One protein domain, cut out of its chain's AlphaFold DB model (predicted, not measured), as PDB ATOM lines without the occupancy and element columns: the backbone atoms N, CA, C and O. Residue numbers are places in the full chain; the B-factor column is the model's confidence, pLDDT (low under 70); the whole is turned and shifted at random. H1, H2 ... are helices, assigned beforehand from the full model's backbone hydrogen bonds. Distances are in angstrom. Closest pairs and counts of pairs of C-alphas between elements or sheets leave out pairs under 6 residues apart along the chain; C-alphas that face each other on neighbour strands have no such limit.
ATOM      1  N   ALA A 379     133.250 141.129 134.456       55.75
ATOM      2  CA  ALA A 379     134.463 140.481 133.954       55.75
ATOM      3  C   ALA A 379     135.185 141.339 132.887       55.75
ATOM      4  O   ALA A 379     134.536 142.102 132.169       55.75
ATOM      5  N   PRO A 380     136.526 141.235 132.769       58.22
ATOM      6  CA  PRO A 380     137.356 142.156 131.989       58.22
ATOM      7  C   PRO A 380     136.941 142.253 130.511       58.22
ATOM      8  O   PRO A 380     136.641 141.254 129.852       58.22
ATOM      9  N   LEU A 381     136.954 143.494 130.007       57.09
ATOM     10  CA  LEU A 381     136.265 143.997 128.809       57.09
ATOM     11  C   LEU A 381     136.537 143.268 127.476       57.09
ATOM     12  O   LEU A 381     135.849 143.529 126.497       57.09
ATOM     13  N   THR A 382     137.495 142.353 127.374       59.78
ATOM     14  CA  THR A 382     137.859 141.741 126.083       59.78
ATOM     15  C   THR A 382     137.142 140.423 125.798       59.78
ATOM     16  O   THR A 382     136.894 140.117 124.633       59.78
ATOM     17  N   LEU A 383     136.727 139.669 126.824       59.88
ATOM     18  CA  LEU A 383     136.044 138.380 126.624       59.88
ATOM     19  C   LEU A 383     134.513 138.519 126.553       59.88
ATOM     20  O   LEU A 383     133.841 137.757 125.861       59.88
ATOM     21  N   VAL A 384     133.956 139.526 127.233       61.09
ATOM     22  CA  VAL A 384     132.501 139.746 127.352       61.09
ATOM     23  C   VAL A 384     131.908 140.401 126.094       61.09
ATOM     24  O   VAL A 384     130.716 140.276 125.813       61.09
ATOM     25  N   HIS A 385     132.725 141.067 125.275       72.69
ATOM     26  CA  HIS A 385     132.249 141.714 124.049       72.69
ATOM     27  C   HIS A 385     132.087 140.762 122.861       72.69
ATOM     28  O   HIS A 385     131.307 141.068 121.962       72.69
ATOM     29  N   VAL A 386     132.732 139.593 122.877       78.50
ATOM     30  CA  VAL A 386     132.581 138.574 121.826       78.50
ATOM     31  C   VAL A 386     131.129 138.089 121.698       78.50
ATOM     32  O   VAL A 386     130.587 138.172 120.595       78.50
ATOM     33  N   PRO A 387     130.429 137.667 122.773       79.88
ATOM     34  CA  PRO A 387     129.028 137.264 122.659       79.88
ATOM     35  C   PRO A 387     128.105 138.428 122.275       79.88
ATOM     36  O   PRO A 387     127.145 138.223 121.536       79.88
ATOM     37  N   ARG A 388     128.412 139.665 122.692       75.69
ATOM     38  CA  ARG A 388     127.639 140.853 122.291       75.69
ATOM     39  C   ARG A 388     127.801 141.170 120.802       75.69
ATOM     40  O   ARG A 388     126.810 141.456 120.133       75.69
ATOM     41  N   ALA A 389     129.021 141.088 120.276       76.75
ATOM     42  CA  ALA A 389     129.294 141.252 118.852       76.75
ATOM     43  C   ALA A 389     128.644 140.127 118.033       76.75
ATOM     44  O   ALA A 389     127.974 140.405 117.043       76.75
ATOM     45  N   ALA A 390     128.748 138.874 118.488       82.50
ATOM     46  CA  ALA A 390     128.094 137.732 117.849       82.50
ATOM     47  C   ALA A 390     126.564 137.887 117.812       82.50
ATOM     48  O   ALA A 390     125.934 137.629 116.785       82.50
ATOM     49  N   PHE A 391     125.966 138.373 118.901       81.62
ATOM     50  CA  PHE A 391     124.533 138.639 118.977       81.62
ATOM     51  C   PHE A 391     124.083 139.745 118.012       81.62
ATOM     52  O   PHE A 391     123.093 139.583 117.298       81.62
ATOM     53  N   LEU A 392     124.826 140.854 117.939       79.44
ATOM     54  CA  LEU A 392     124.543 141.931 116.987       79.44
ATOM     55  C   LEU A 392     124.690 141.457 115.534       79.44
ATOM     56  O   LEU A 392     123.837 141.774 114.705       79.44
ATOM     57  N   SER A 393     125.699 140.637 115.235       77.62
ATOM     58  CA  SER A 393     125.872 140.019 113.915       77.62
ATOM     59  C   SER A 393     124.703 139.101 113.547       77.62
ATOM     60  O   SER A 393     124.202 139.176 112.425       77.62
ATOM     61  N   LEU A 394     124.204 138.291 114.489       83.62
ATOM     62  CA  LEU A 394     123.014 137.455 114.281       83.62
ATOM     63  C   LEU A 394     121.755 138.290 114.019       83.62
ATOM     64  O   LEU A 394     120.961 137.932 113.152       83.62
ATOM     65  N   LEU A 395     121.581 139.418 114.713       81.75
ATOM     66  CA  LEU A 395     120.457 140.328 114.471       81.75
ATOM     67  C   LEU A 395     120.525 140.993 113.092       81.75
ATOM     68  O   LEU A 395     119.499 141.107 112.417       81.75
ATOM     69  N   ILE A 396     121.717 141.408 112.656       78.44
ATOM     70  CA  ILE A 396     121.925 141.973 111.316       78.44
ATOM     71  C   ILE A 396     121.630 140.912 110.251       78.44
ATOM     72  O   ILE A 396     120.884 141.189 109.308       78.44
ATOM     73  N   LEU A 397     122.134 139.687 110.434       86.94
ATOM     74  CA  LEU A 397     121.877 138.568 109.528       86.94
ATOM     75  C   LEU A 397     120.380 138.228 109.464       86.94
ATOM     76  O   LEU A 397     119.825 138.108 108.373       86.94
ATOM     77  N   TYR A 398     119.705 138.143 110.613       84.25
ATOM     78  CA  TYR A 398     118.264 137.890 110.688       84.25
ATOM     79  C   TYR A 398     117.461 138.971 109.953       84.25
ATOM     80  O   TYR A 398     116.592 138.654 109.139       84.25
ATOM     81  N   ARG A 399     117.794 140.250 110.167       77.25
ATOM     82  CA  ARG A 399     117.154 141.367 109.461       77.25
ATOM     83  C   ARG A 399     117.394 141.289 107.951       77.25
ATOM     84  O   ARG A 399     116.458 141.521 107.187       77.25
ATOM     85  N   GLY A 400     118.601 140.908 107.529       81.81
ATOM     86  CA  GLY A 400     118.938 140.654 106.128       81.81
ATOM     87  C   GLY A 400     118.085 139.542 105.509       81.81
ATOM     88  O   GLY A 400     117.498 139.743 104.450       81.81
ATOM     89  N   ILE A 401     117.927 138.409 106.201       84.31
ATOM     90  CA  ILE A 401     117.100 137.278 105.741       84.31
ATOM     91  C   ILE A 401     115.622 137.676 105.640       84.31
ATOM     92  O   ILE A 401     114.953 137.333 104.661       84.31
ATOM     93  N   CYS A 402     115.096 138.424 106.614       82.94
ATOM     94  CA  CYS A 402     113.719 138.918 106.568       82.94
ATOM     95  C   CYS A 402     113.489 139.871 105.388       82.94
ATOM     96  O   CYS A 402     112.480 139.733 104.696       82.94
ATOM     97  N   LEU A 403     114.420 140.795 105.127       80.06
ATOM     98  CA  LEU A 403     114.345 141.704 103.980       80.06
ATOM     99  C   LEU A 403     114.459 140.953 102.652       80.06
ATOM    100  O   LEU A 403     113.667 141.206 101.752       80.06
ATOM    101  N   TYR A 404     115.373 139.987 102.551       84.25
ATOM    102  CA  TYR A 404     115.522 139.141 101.366       84.25
ATOM    103  C   TYR A 404     114.254 138.328 101.083       84.25
ATOM    104  O   TYR A 404     113.766 138.282  99.956       84.25
ATOM    105  N   THR A 405     113.659 137.740 102.123       84.19
ATOM    106  CA  THR A 405     112.396 137.003 101.998       84.19
ATOM    107  C   THR A 405     111.258 137.939 101.598       84.19
ATOM    108  O   THR A 405     110.483 137.608 100.708       84.19
ATOM    109  N   GLY A 406     111.177 139.126 102.206       83.88
ATOM    110  CA  GLY A 406     110.185 140.141 101.854       83.88
ATOM    111  C   GLY A 406     110.318 140.621 100.408       83.88
ATOM    112  O   GLY A 406     109.315 140.719  99.706       83.88
ATOM    113  N   PHE A 407     111.545 140.848  99.937       85.19
ATOM    114  CA  PHE A 407     111.821 141.258  98.563       85.19
ATOM    115  C   PHE A 407     111.481 140.152  97.557       85.19
ATOM    116  O   PHE A 407     110.834 140.424  96.551       85.19
ATOM    117  N   ASN A 408     111.816 138.894  97.863       85.62
ATOM    118  CA  ASN A 408     111.412 137.750  97.042       85.62
ATOM    119  C   ASN A 408     109.893 137.585  96.978       85.62
ATOM    120  O   ASN A 408     109.350 137.299  95.914       85.62
ATOM    121  N   TRP A 409     109.193 137.805  98.092       86.06
ATOM    122  CA  TRP A 409     107.732 137.820  98.106       86.06
ATOM    123  C   TRP A 409     107.181 138.955  97.236       86.06
ATOM    124  O   TRP A 409     106.282 138.721  96.433       86.06
ATOM    125  N   LEU A 410     107.749 140.161  97.328       84.56
ATOM    126  CA  LEU A 410     107.348 141.299  96.501       84.56
ATOM    127  C   LEU A 410     107.576 141.028  95.004       84.56
ATOM    128  O   LEU A 410     106.692 141.294  94.192       84.56
ATOM    129  N   ALA A 411     108.726 140.448  94.651       85.81
ATOM    130  CA  ALA A 411     109.048 140.042  93.287       85.81
ATOM    131  C   ALA A 411     108.069 138.973  92.779       85.81
ATOM    132  O   ALA A 411     107.535 139.097  91.680       85.81
ATOM    133  N   TYR A 412     107.752 137.973  93.603       84.06
ATOM    134  CA  TYR A 412     106.784 136.931  93.264       84.06
ATOM    135  C   TYR A 412     105.382 137.503  93.003       84.06
ATOM    136  O   TYR A 412     104.762 137.192  91.985       84.06
ATOM    137  N   TYR A 413     104.895 138.402  93.865       85.94
ATOM    138  CA  TYR A 413     103.613 139.077  93.638       85.94
ATOM    139  C   TYR A 413     103.636 140.019  92.440       85.94
ATOM    140  O   TYR A 413     102.627 140.128  91.747       85.94
ATOM    141  N   SER A 414     104.764 140.676  92.172       87.06
ATOM    142  CA  SER A 414     104.932 141.505  90.979       87.06
ATOM    143  C   SER A 414     104.799 140.668  89.704       87.06
ATOM    144  O   SER A 414     104.052 141.056  88.808       87.06
ATOM    145  N   VAL A 415     105.421 139.482  89.656       87.88
ATOM    146  CA  VAL A 415     105.293 138.551  88.524       87.88
ATOM    147  C   VAL A 415     103.855 138.059  88.372       87.88
ATOM    148  O   VAL A 415     103.318 138.113  87.270       87.88
ATOM    149  N   ILE A 416     103.193 137.644  89.459       89.00
ATOM    150  CA  ILE A 416     101.780 137.225  89.402       89.00
ATOM    151  C   ILE A 416     100.893 138.365  88.896       89.00
ATOM    152  O   ILE A 416     100.077 138.151  88.002       89.00
ATOM    153  N   CYS A 417     101.067 139.574  89.430       88.06
ATOM    154  CA  CYS A 417     100.314 140.751  89.007       88.06
ATOM    155  C   CYS A 417     100.534 141.043  87.515       88.06
ATOM    156  O   CYS A 417      99.569 141.237  86.777       88.06
ATOM    157  N   CYS A 418     101.786 140.982  87.049       89.62
ATOM    158  CA  CYS A 418     102.137 141.142  85.641       89.62
ATOM    159  C   CYS A 418     101.456 140.082  84.759       89.62
ATOM    160  O   CYS A 418     100.839 140.426  83.753       89.62
ATOM    161  N   CYS A 419     101.470 138.809  85.168       90.31
ATOM    162  CA  CYS A 419     100.776 137.731  84.462       90.31
ATOM    163  C   CYS A 419      99.256 137.955  84.405       90.31
ATOM    164  O   CYS A 419      98.644 137.743  83.358       90.31
ATOM    165  N   CYS A 420      98.635 138.411  85.496       89.38
ATOM    166  CA  CYS A 420      97.205 138.730  85.519       89.38
ATOM    167  C   CYS A 420      96.863 139.885  84.569       89.38
ATOM    168  O   CYS A 420      95.892 139.785  83.817       89.38
ATOM    169  N   LEU A 421      97.671 140.949  84.558       87.62
ATOM    170  CA  LEU A 421      97.498 142.076  83.638       87.62
ATOM    171  C   LEU A 421      97.699 141.653  82.181       87.62
ATOM    172  O   LEU A 421      96.926 142.061  81.317       87.62
ATOM    173  N   LEU A 422      98.676 140.785  81.907       91.81
ATOM    174  CA  LEU A 422      98.906 140.241  80.571       91.81
ATOM    175  C   LEU A 422      97.713 139.403  80.093       91.81
ATOM    176  O   LEU A 422      97.253 139.580  78.969       91.81
ATOM    177  N   MET A 423      97.171 138.531  80.946       93.56
ATOM    178  CA  MET A 423      95.984 137.736  80.614       93.56
ATOM    179  C   MET A 423      94.754 138.620  80.381       93.56
ATOM    180  O   MET A 423      94.016 138.391  79.420       93.56
ATOM    181  N   ALA A 424      94.554 139.655  81.201       87.19
ATOM    182  CA  ALA A 424      93.482 140.628  81.003       87.19
ATOM    183  C   ALA A 424      93.646 141.383  79.674       87.19
ATOM    184  O   ALA A 424      92.688 141.502  78.914       87.19
ATOM    185  N   TYR A 425      94.869 141.810  79.348       88.69
ATOM    186  CA  TYR A 425      95.182 142.474  78.085       88.69
ATOM    187  C   TYR A 425      94.929 141.571  76.872       88.69
ATOM    188  O   TYR A 425      94.285 141.990  75.910       88.69
ATOM    189  N   MET A 426      95.382 140.315  76.914       92.69
ATOM    190  CA  MET A 426      95.163 139.360  75.823       92.69
ATOM    191  C   MET A 426      93.676 139.043  75.647       92.69
ATOM    192  O   MET A 426      93.189 139.001  74.520       92.69
ATOM    193  N   THR A 427      92.938 138.909  76.751       90.94
ATOM    194  CA  THR A 427      91.479 138.736  76.729       90.94
ATOM    195  C   THR A 427      90.804 139.953  76.097       90.94
ATOM    196  O   THR A 427      89.999 139.805  75.179       90.94
ATOM    197  N   ALA A 428      91.192 141.165  76.498       88.00
ATOM    198  CA  ALA A 428      90.646 142.385  75.920       88.00
ATOM    199  C   ALA A 428      90.962 142.510  74.422       88.00
ATOM    200  O   ALA A 428      90.112 142.924  73.635       88.00
ATOM    201  N   ARG A 429      92.159 142.090  73.997       90.25
ATOM    202  CA  ARG A 429      92.551 142.078  72.584       90.25
ATOM    203  C   ARG A 429      91.688 141.136  71.742       90.25
ATOM    204  O   ARG A 429      91.430 141.456  70.585       90.25
ATOM    205  N   PHE A 430      91.271 140.003  72.308       94.50
ATOM    206  CA  PHE A 430      90.426 139.020  71.628       94.50
ATOM    207  C   PHE A 430      88.958 139.446  71.544       94.50
ATOM    208  O   PHE A 430      88.336 139.236  70.507       94.50
ATOM    209  N   PHE A 431      88.408 140.035  72.609       92.56
ATOM    210  CA  PHE A 431      86.970 140.320  72.686       92.56
ATOM    211  C   PHE A 431      86.575 141.739  72.267       92.56
ATOM    212  O   PHE A 431      85.433 141.933  71.861       92.56
ATOM    213  N   HIS A 432      87.489 142.713  72.327       92.19
ATOM    214  CA  HIS A 432      87.164 144.115  72.055       92.19
ATOM    215  C   HIS A 432      87.757 144.627  70.746       92.19
ATOM    216  O   HIS A 432      88.884 144.294  70.348       92.19
ATOM    217  N   THR A 433      87.004 145.508  70.092       94.62
ATOM    218  CA  THR A 433      87.498 146.290  68.955       94.62
ATOM    219  C   THR A 433      88.602 147.253  69.421       94.62
ATOM    220  O   THR A 433      88.646 147.613  70.598       94.62
ATOM    221  N   PRO A 434      89.538 147.670  68.550       93.00
ATOM    222  CA  PRO A 434      90.618 148.577  68.949       93.00
ATOM    223  C   PRO A 434      90.113 149.884  69.590       93.00
ATOM    224  O   PRO A 434      90.684 150.310  70.585       93.00
ATOM    225  N   ALA A 435      88.992 150.444  69.120       92.50
ATOM    226  CA  ALA A 435      88.398 151.651  69.708       92.50
ATOM    227  C   ALA A 435      87.898 151.440  71.153       92.50
ATOM    228  O   ALA A 435      88.085 152.298  72.012       92.50
ATOM    229  N   GLU A 436      87.302 150.281  71.445       91.81
ATOM    230  CA  GLU A 436      86.879 149.927  72.805       91.81
ATOM    231  C   GLU A 436      88.074 149.677  73.731       91.81
ATOM    232  O   GLU A 436      88.027 150.032  74.909       91.81
ATOM    233  N   ARG A 437      89.170 149.108  73.212       91.12
ATOM    234  CA  ARG A 437      90.397 148.885  73.997       91.12
ATOM    235  C   ARG A 437      91.017 150.193  74.464       91.12
ATOM    236  O   ARG A 437      91.427 150.273  75.619       91.12
ATOM    237  N   ASP A 438      91.058 151.199  73.597       90.44
ATOM    238  CA  ASP A 438      91.618 152.506  73.942       90.44
ATOM    239  C   ASP A 438      90.777 153.189  75.028       90.44
ATOM    240  O   ASP A 438      91.330 153.707  75.998       90.44
ATOM    241  N   ALA A 439      89.444 153.096  74.943       90.56
ATOM    242  CA  ALA A 439      88.546 153.594  75.985       90.56
ATOM    243  C   ALA A 439      88.730 152.854  77.327       90.56
ATOM    244  O   ALA A 439      88.789 153.494  78.381       90.56
ATOM    245  N   LEU A 440      88.875 151.524  77.300       87.38
ATOM    246  CA  LEU A 440      89.111 150.702  78.496       87.38
ATOM    247  C   LEU A 440      90.468 150.995  79.147       87.38
ATOM    248  O   LEU A 440      90.552 151.090  80.373       87.38
ATOM    249  N   LEU A 441      91.526 151.171  78.352       86.69
ATOM    250  CA  LEU A 441      92.852 151.538  78.855       86.69
ATOM    251  C   LEU A 441      92.847 152.938  79.471       86.69
ATOM    252  O   LEU A 441      93.418 153.126  80.549       86.69
ATOM    253  N   LEU A 442      92.162 153.900  78.844       90.56
ATOM    254  CA  LEU A 442      92.022 155.251  79.386       90.56
ATOM    255  C   LEU A 442      91.255 155.242  80.716       90.56
ATOM    256  O   LEU A 442      91.668 155.898  81.672       90.56
ATOM    257  N   ALA A 443      90.176 154.455  80.803       88.31
ATOM    258  CA  ALA A 443      89.394 154.290  82.024       88.31
ATOM    259  C   ALA A 443      90.204 153.615  83.144       88.31
ATOM    260  O   ALA A 443      90.180 154.081  84.284       88.31
ATOM    261  N   ALA A 444      90.975 152.570  82.828       85.19
ATOM    262  CA  ALA A 444      91.854 151.905  83.790       85.19
ATOM    263  C   ALA A 444      92.963 152.843  84.298       85.19
ATOM    264  O   ALA A 444      93.248 152.878  85.498       85.19
ATOM    265  N   PHE A 445      93.554 153.648  83.409       86.19
ATOM    266  CA  PHE A 445      94.567 154.635  83.778       86.19
ATOM    267  C   PHE A 445      93.980 155.760  84.644       86.19
ATOM    268  O   PHE A 445      94.571 156.139  85.659       86.19
ATOM    269  N   ALA A 446      92.783 156.248  84.306       86.44
ATOM    270  CA  ALA A 446      92.063 157.240  85.101       86.44
ATOM    271  C   ALA A 446      91.694 156.698  86.495       86.44
ATOM    272  O   ALA A 446      91.909 157.380  87.498       86.44
ATOM    273  N   ALA A 447      91.216 155.453  86.583       84.12
ATOM    274  CA  ALA A 447      90.916 154.797  87.855       84.12
ATOM    275  C   ALA A 447      92.174 154.628  88.725       84.12
ATOM    276  O   ALA A 447      92.145 154.940  89.917       84.12
ATOM    277  N   GLY A 448      93.301 154.217  88.132       79.06
ATOM    278  CA  GLY A 448      94.585 154.115  88.836       79.06
ATOM    279  C   GLY A 448      95.090 155.466  89.356       79.06
ATOM    280  O   GLY A 448      95.538 155.566  90.500       79.06
ATOM    281  N   SER A 449      94.945 156.519  88.551       80.31
ATOM    282  CA  SER A 449      95.330 157.891  88.914       80.31
ATOM    283  C   SER A 449      94.497 158.429  90.083       80.31
ATOM    284  O   SER A 449      95.035 159.010  91.026       80.31
ATOM    285  N   ASN A 450      93.185 158.172  90.064       78.94
ATOM    286  CA  ASN A 450      92.277 158.567  91.139       78.94
ATOM    287  C   ASN A 450      92.553 157.799  92.437       78.94
ATOM    288  O   ASN A 450      92.454 158.378  93.517       78.94
ATOM    289  N   LEU A 451      92.959 156.529  92.350       71.38
ATOM    290  CA  LEU A 451      93.328 155.743  93.526       71.38
ATOM    291  C   LEU A 451      94.627 156.246  94.172       71.38
ATOM    292  O   LEU A 451      94.712 156.335  95.399       71.38
ATOM    293  N   ALA A 452      95.609 156.638  93.356       69.44
ATOM    294  CA  ALA A 452      96.841 157.263  93.834       69.44
ATOM    295  C   ALA A 452      96.566 158.614  94.523       69.44
ATOM    296  O   ALA A 452      97.147 158.899  95.570       69.44
ATOM    297  N   ALA A 453      95.633 159.411  93.988       70.81
ATOM    298  CA  ALA A 453      95.219 160.678  94.591       70.81
ATOM    299  C   ALA A 453      94.386 160.492  95.879       70.81
ATOM    300  O   ALA A 453      94.563 161.235  96.849       70.81
ATOM    301  N   ALA A 454      93.503 159.488  95.926       62.47
ATOM    302  CA  ALA A 454      92.658 159.191  97.087       62.47
ATOM    303  C   ALA A 454      93.454 158.605  98.266       62.47
ATOM    304  O   ALA A 454      93.202 158.958  99.421       62.47
ATOM    305  N   GLY A 455      94.476 157.787  97.986       53.62
ATOM    306  CA  GLY A 455      95.383 157.240  99.003       53.62
ATOM    307  C   GLY A 455      96.166 158.302  99.785       53.62
ATOM    308  O   GLY A 455      96.701 158.011 100.853       53.62
ATOM    309  N   GLN A 456      96.199 159.546  99.295       55.53
ATOM    310  CA  GLN A 456      96.854 160.662  99.969       55.53
ATOM    311  C   GLN A 456      95.935 161.409 100.955       55.53
ATOM    312  O   GLN A 456      96.447 162.132 101.809       55.53
ATOM    313  N   ARG A 457      94.602 161.238 100.877       53.94
ATOM    314  CA  ARG A 457      93.642 161.984 101.718       53.94
ATOM    315  C   ARG A 457      93.016 161.181 102.857       53.94
ATOM    316  O   ARG A 457      92.722 161.789 103.878       53.94
ATOM    317  N   ASP A 458      92.916 159.854 102.761       49.03
ATOM    318  CA  ASP A 458      92.318 159.042 103.831       49.03
ATOM    319  C   ASP A 458      93.126 157.783 104.165       49.03
ATOM    320  O   ASP A 458      93.216 156.827 103.397       49.03
ATOM    321  N   LYS A 459      93.680 157.745 105.383       52.88
ATOM    322  CA  LYS A 459      94.559 156.674 105.901       52.88
ATOM    323  C   LYS A 459      93.871 155.310 106.128       52.88
ATOM    324  O   LYS A 459      94.447 154.463 106.810       52.88
ATOM    325  N   LYS A 460      92.649 155.069 105.635       48.75
ATOM    326  CA  LYS A 460      91.846 153.889 106.028       48.75
ATOM    327  C   LYS A 460      90.986 153.230 104.941       48.75
ATOM    328  O   LYS A 460      90.141 152.411 105.293       48.75
ATOM    329  N   VAL A 461      91.200 153.489 103.651       45.00
ATOM    330  CA  VAL A 461      90.489 152.729 102.600       45.00
ATOM    331  C   VAL A 461      91.395 151.615 102.053       45.00
ATOM    332  O   VAL A 461      92.457 151.913 101.505       45.00
ATOM    333  N   PRO A 462      91.043 150.323 102.212       50.34
ATOM    334  CA  PRO A 462      91.849 149.231 101.676       50.34
ATOM    335  C   PRO A 462      91.812 149.248 100.140       50.34
ATOM    336  O   PRO A 462      90.744 149.227  99.538       50.34
ATOM    337  N   CYS A 463      92.982 149.225  99.490       45.81
ATOM    338  CA  CYS A 463      93.136 149.267  98.023       45.81
ATOM    339  C   CYS A 463      92.308 148.218  97.254       45.81
ATOM    340  O   CYS A 463      92.069 148.367  96.062       45.81
ATOM    341  N   CYS A 464      91.874 147.141  97.907       41.25
ATOM    342  CA  CYS A 464      91.244 146.000  97.249       41.25
ATOM    343  C   CYS A 464      89.739 146.178  97.004       41.25
ATOM    344  O   CYS A 464      89.226 145.594  96.053       41.25
ATOM    345  N   THR A 465      89.036 146.992  97.800       48.28
ATOM    346  CA  THR A 465      87.618 147.308  97.543       48.28
ATOM    347  C   THR A 465      87.463 148.217  96.328       48.28
ATOM    348  O   THR A 465      86.586 147.986  95.503       48.28
ATOM    349  N   ALA A 466      88.381 149.166  96.144       49.25
ATOM    350  CA  ALA A 466      88.342 150.084  95.009       49.25
ATOM    351  C   ALA A 466      88.648 149.405  93.660       49.25
ATOM    352  O   ALA A 466      88.060 149.758  92.637       49.25
ATOM    353  N   VAL A 467      89.522 148.389  93.649       47.69
ATOM    354  CA  VAL A 467      89.773 147.566  92.450       47.69
ATOM    355  C   VAL A 467      88.539 146.722  92.098       47.69
ATOM    356  O   VAL A 467      88.215 146.582  90.922       47.69
ATOM    357  N   GLY A 468      87.815 146.211  93.100       44.31
ATOM    358  CA  GLY A 468      86.574 145.455  92.898       44.31
ATOM    359  C   GLY A 468      85.420 146.300  92.346       44.31
ATOM    360  O   GLY A 468      84.725 145.856  91.435       44.31
ATOM    361  N   GLU A 469      85.238 147.526  92.843       49.22
ATOM    362  CA  GLU A 469      84.228 148.456  92.309       49.22
ATOM    363  C   GLU A 469      84.578 148.946  90.902       49.22
ATOM    364  O   GLU A 469      83.712 148.968  90.031       49.22
ATOM    365  N   SER A 470      85.855 149.238  90.639       47.53
ATOM    366  CA  SER A 470      86.300 149.622  89.293       47.53
ATOM    367  C   SER A 470      86.073 148.490  88.287       47.53
ATOM    368  O   SER A 470      85.619 148.744  87.176       47.53
ATOM    369  N   ALA A 471      86.317 147.234  88.681       44.28
ATOM    370  CA  ALA A 471      86.056 146.063  87.844       44.28
ATOM    371  C   ALA A 471      84.556 145.826  87.584       44.28
ATOM    372  O   ALA A 471      84.199 145.419  86.484       44.28
ATOM    373  N   ARG A 472      83.670 146.108  88.553       47.00
ATOM    374  CA  ARG A 472      82.207 146.038  88.353       47.00
ATOM    375  C   ARG A 472      81.716 147.075  87.350       47.00
ATOM    376  O   ARG A 472      81.015 146.720  86.408       47.00
ATOM    377  N   VAL A 473      82.180 148.317  87.488       49.78
ATOM    378  CA  VAL A 473      81.871 149.396  86.536       49.78
ATOM    379  C   VAL A 473      82.424 149.076  85.139       49.78
ATOM    380  O   VAL A 473      81.736 149.295  84.147       49.78
ATOM    381  N   LEU A 474      83.623 148.486  85.053       48.12
ATOM    382  CA  LEU A 474      84.243 148.039  83.794       48.12
ATOM    383  C   LEU A 474      83.515 146.860  83.126       48.12
ATOM    384  O   LEU A 474      83.566 146.737  81.905       48.12
ATOM    385  N   LEU A 475      82.853 145.996  83.900       44.06
ATOM    386  CA  LEU A 475      82.113 144.830  83.397       44.06
ATOM    387  C   LEU A 475      80.610 145.094  83.198       44.06
ATOM    388  O   LEU A 475      79.904 144.200  82.734       44.06
ATOM    389  N   GLY A 476      80.119 146.290  83.539       42.16
ATOM    390  CA  GLY A 476      78.690 146.620  83.495       42.16
ATOM    391  C   GLY A 476      77.837 145.782  84.458       42.16
ATOM    392  O   GLY A 476      76.691 145.474  84.131       42.16
TER     393      GLY A 476
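AT A GLANCE: This is residues 379 to 476 of the 477 residues of the protein "Inositol phospholipid synthesis protein scs3p" of Cyclospora cayetanensis (UniProt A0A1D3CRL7). One very long helix, H1, makes the length of the domain, and after its last residue, Phe 431, the backbone folds back into a small head in which H2 and H3 form a helical hairpin. H1 reaches out from this head as an arm, and residues 379 to 424 stick out from it. The printed part has 98 residues with three named helices, H1, H2 and H3 in that order along the chain, and no named strand; the class is all helix. The whole is extended, with a radius of gyration of the C-alphas of 23.8 A, and the C-alphas span 80 by 32 by 16 A.

IN THESE COORDINATES: H1, residues 385 to 431, begins with C-alpha 385 at (132.249, 141.714, 124.049) and ends with C-alpha 431 at (86.970, 140.320, 72.686), 68.5 A away. H2, residues 434 to 454, measures 30.1 A from first to last C-alpha. H3, residues 463 to 475, measures 18.8 A and ends with C-alpha 475 at (82.113, 144.830, 83.397).

HOW THE PARTS SIT: H1 and H2 are close but not clearly touching; their closest C-alphas, of Ala 428 and Arg 437, are 6.8 A apart. They run opposite ways at a shallow tilt of 33 degrees, only just short of steep. H2 and H3 touch and form a hairpin, with the closest C-alphas, of Ala 447 and Ser 470, 7.1 A apart. They run opposite ways at a shallow tilt of 25 degrees. H1 and H3 are apart. Each O i to N i+4 pair is within hydrogen-bond range in H1 and H2, and 8 of 9 are in H3.

THE WHOLE: The C-alphas farthest apart, of Pro 380 and Thr 433, are 80.5 A apart. The printed part has no cut. The link from H1 to H2 is tight and that from H2 to H3 is short. Mean pLDDT of the printed part is 75.0; residues 379 to 384, 452 and 454 to 476 are under 70.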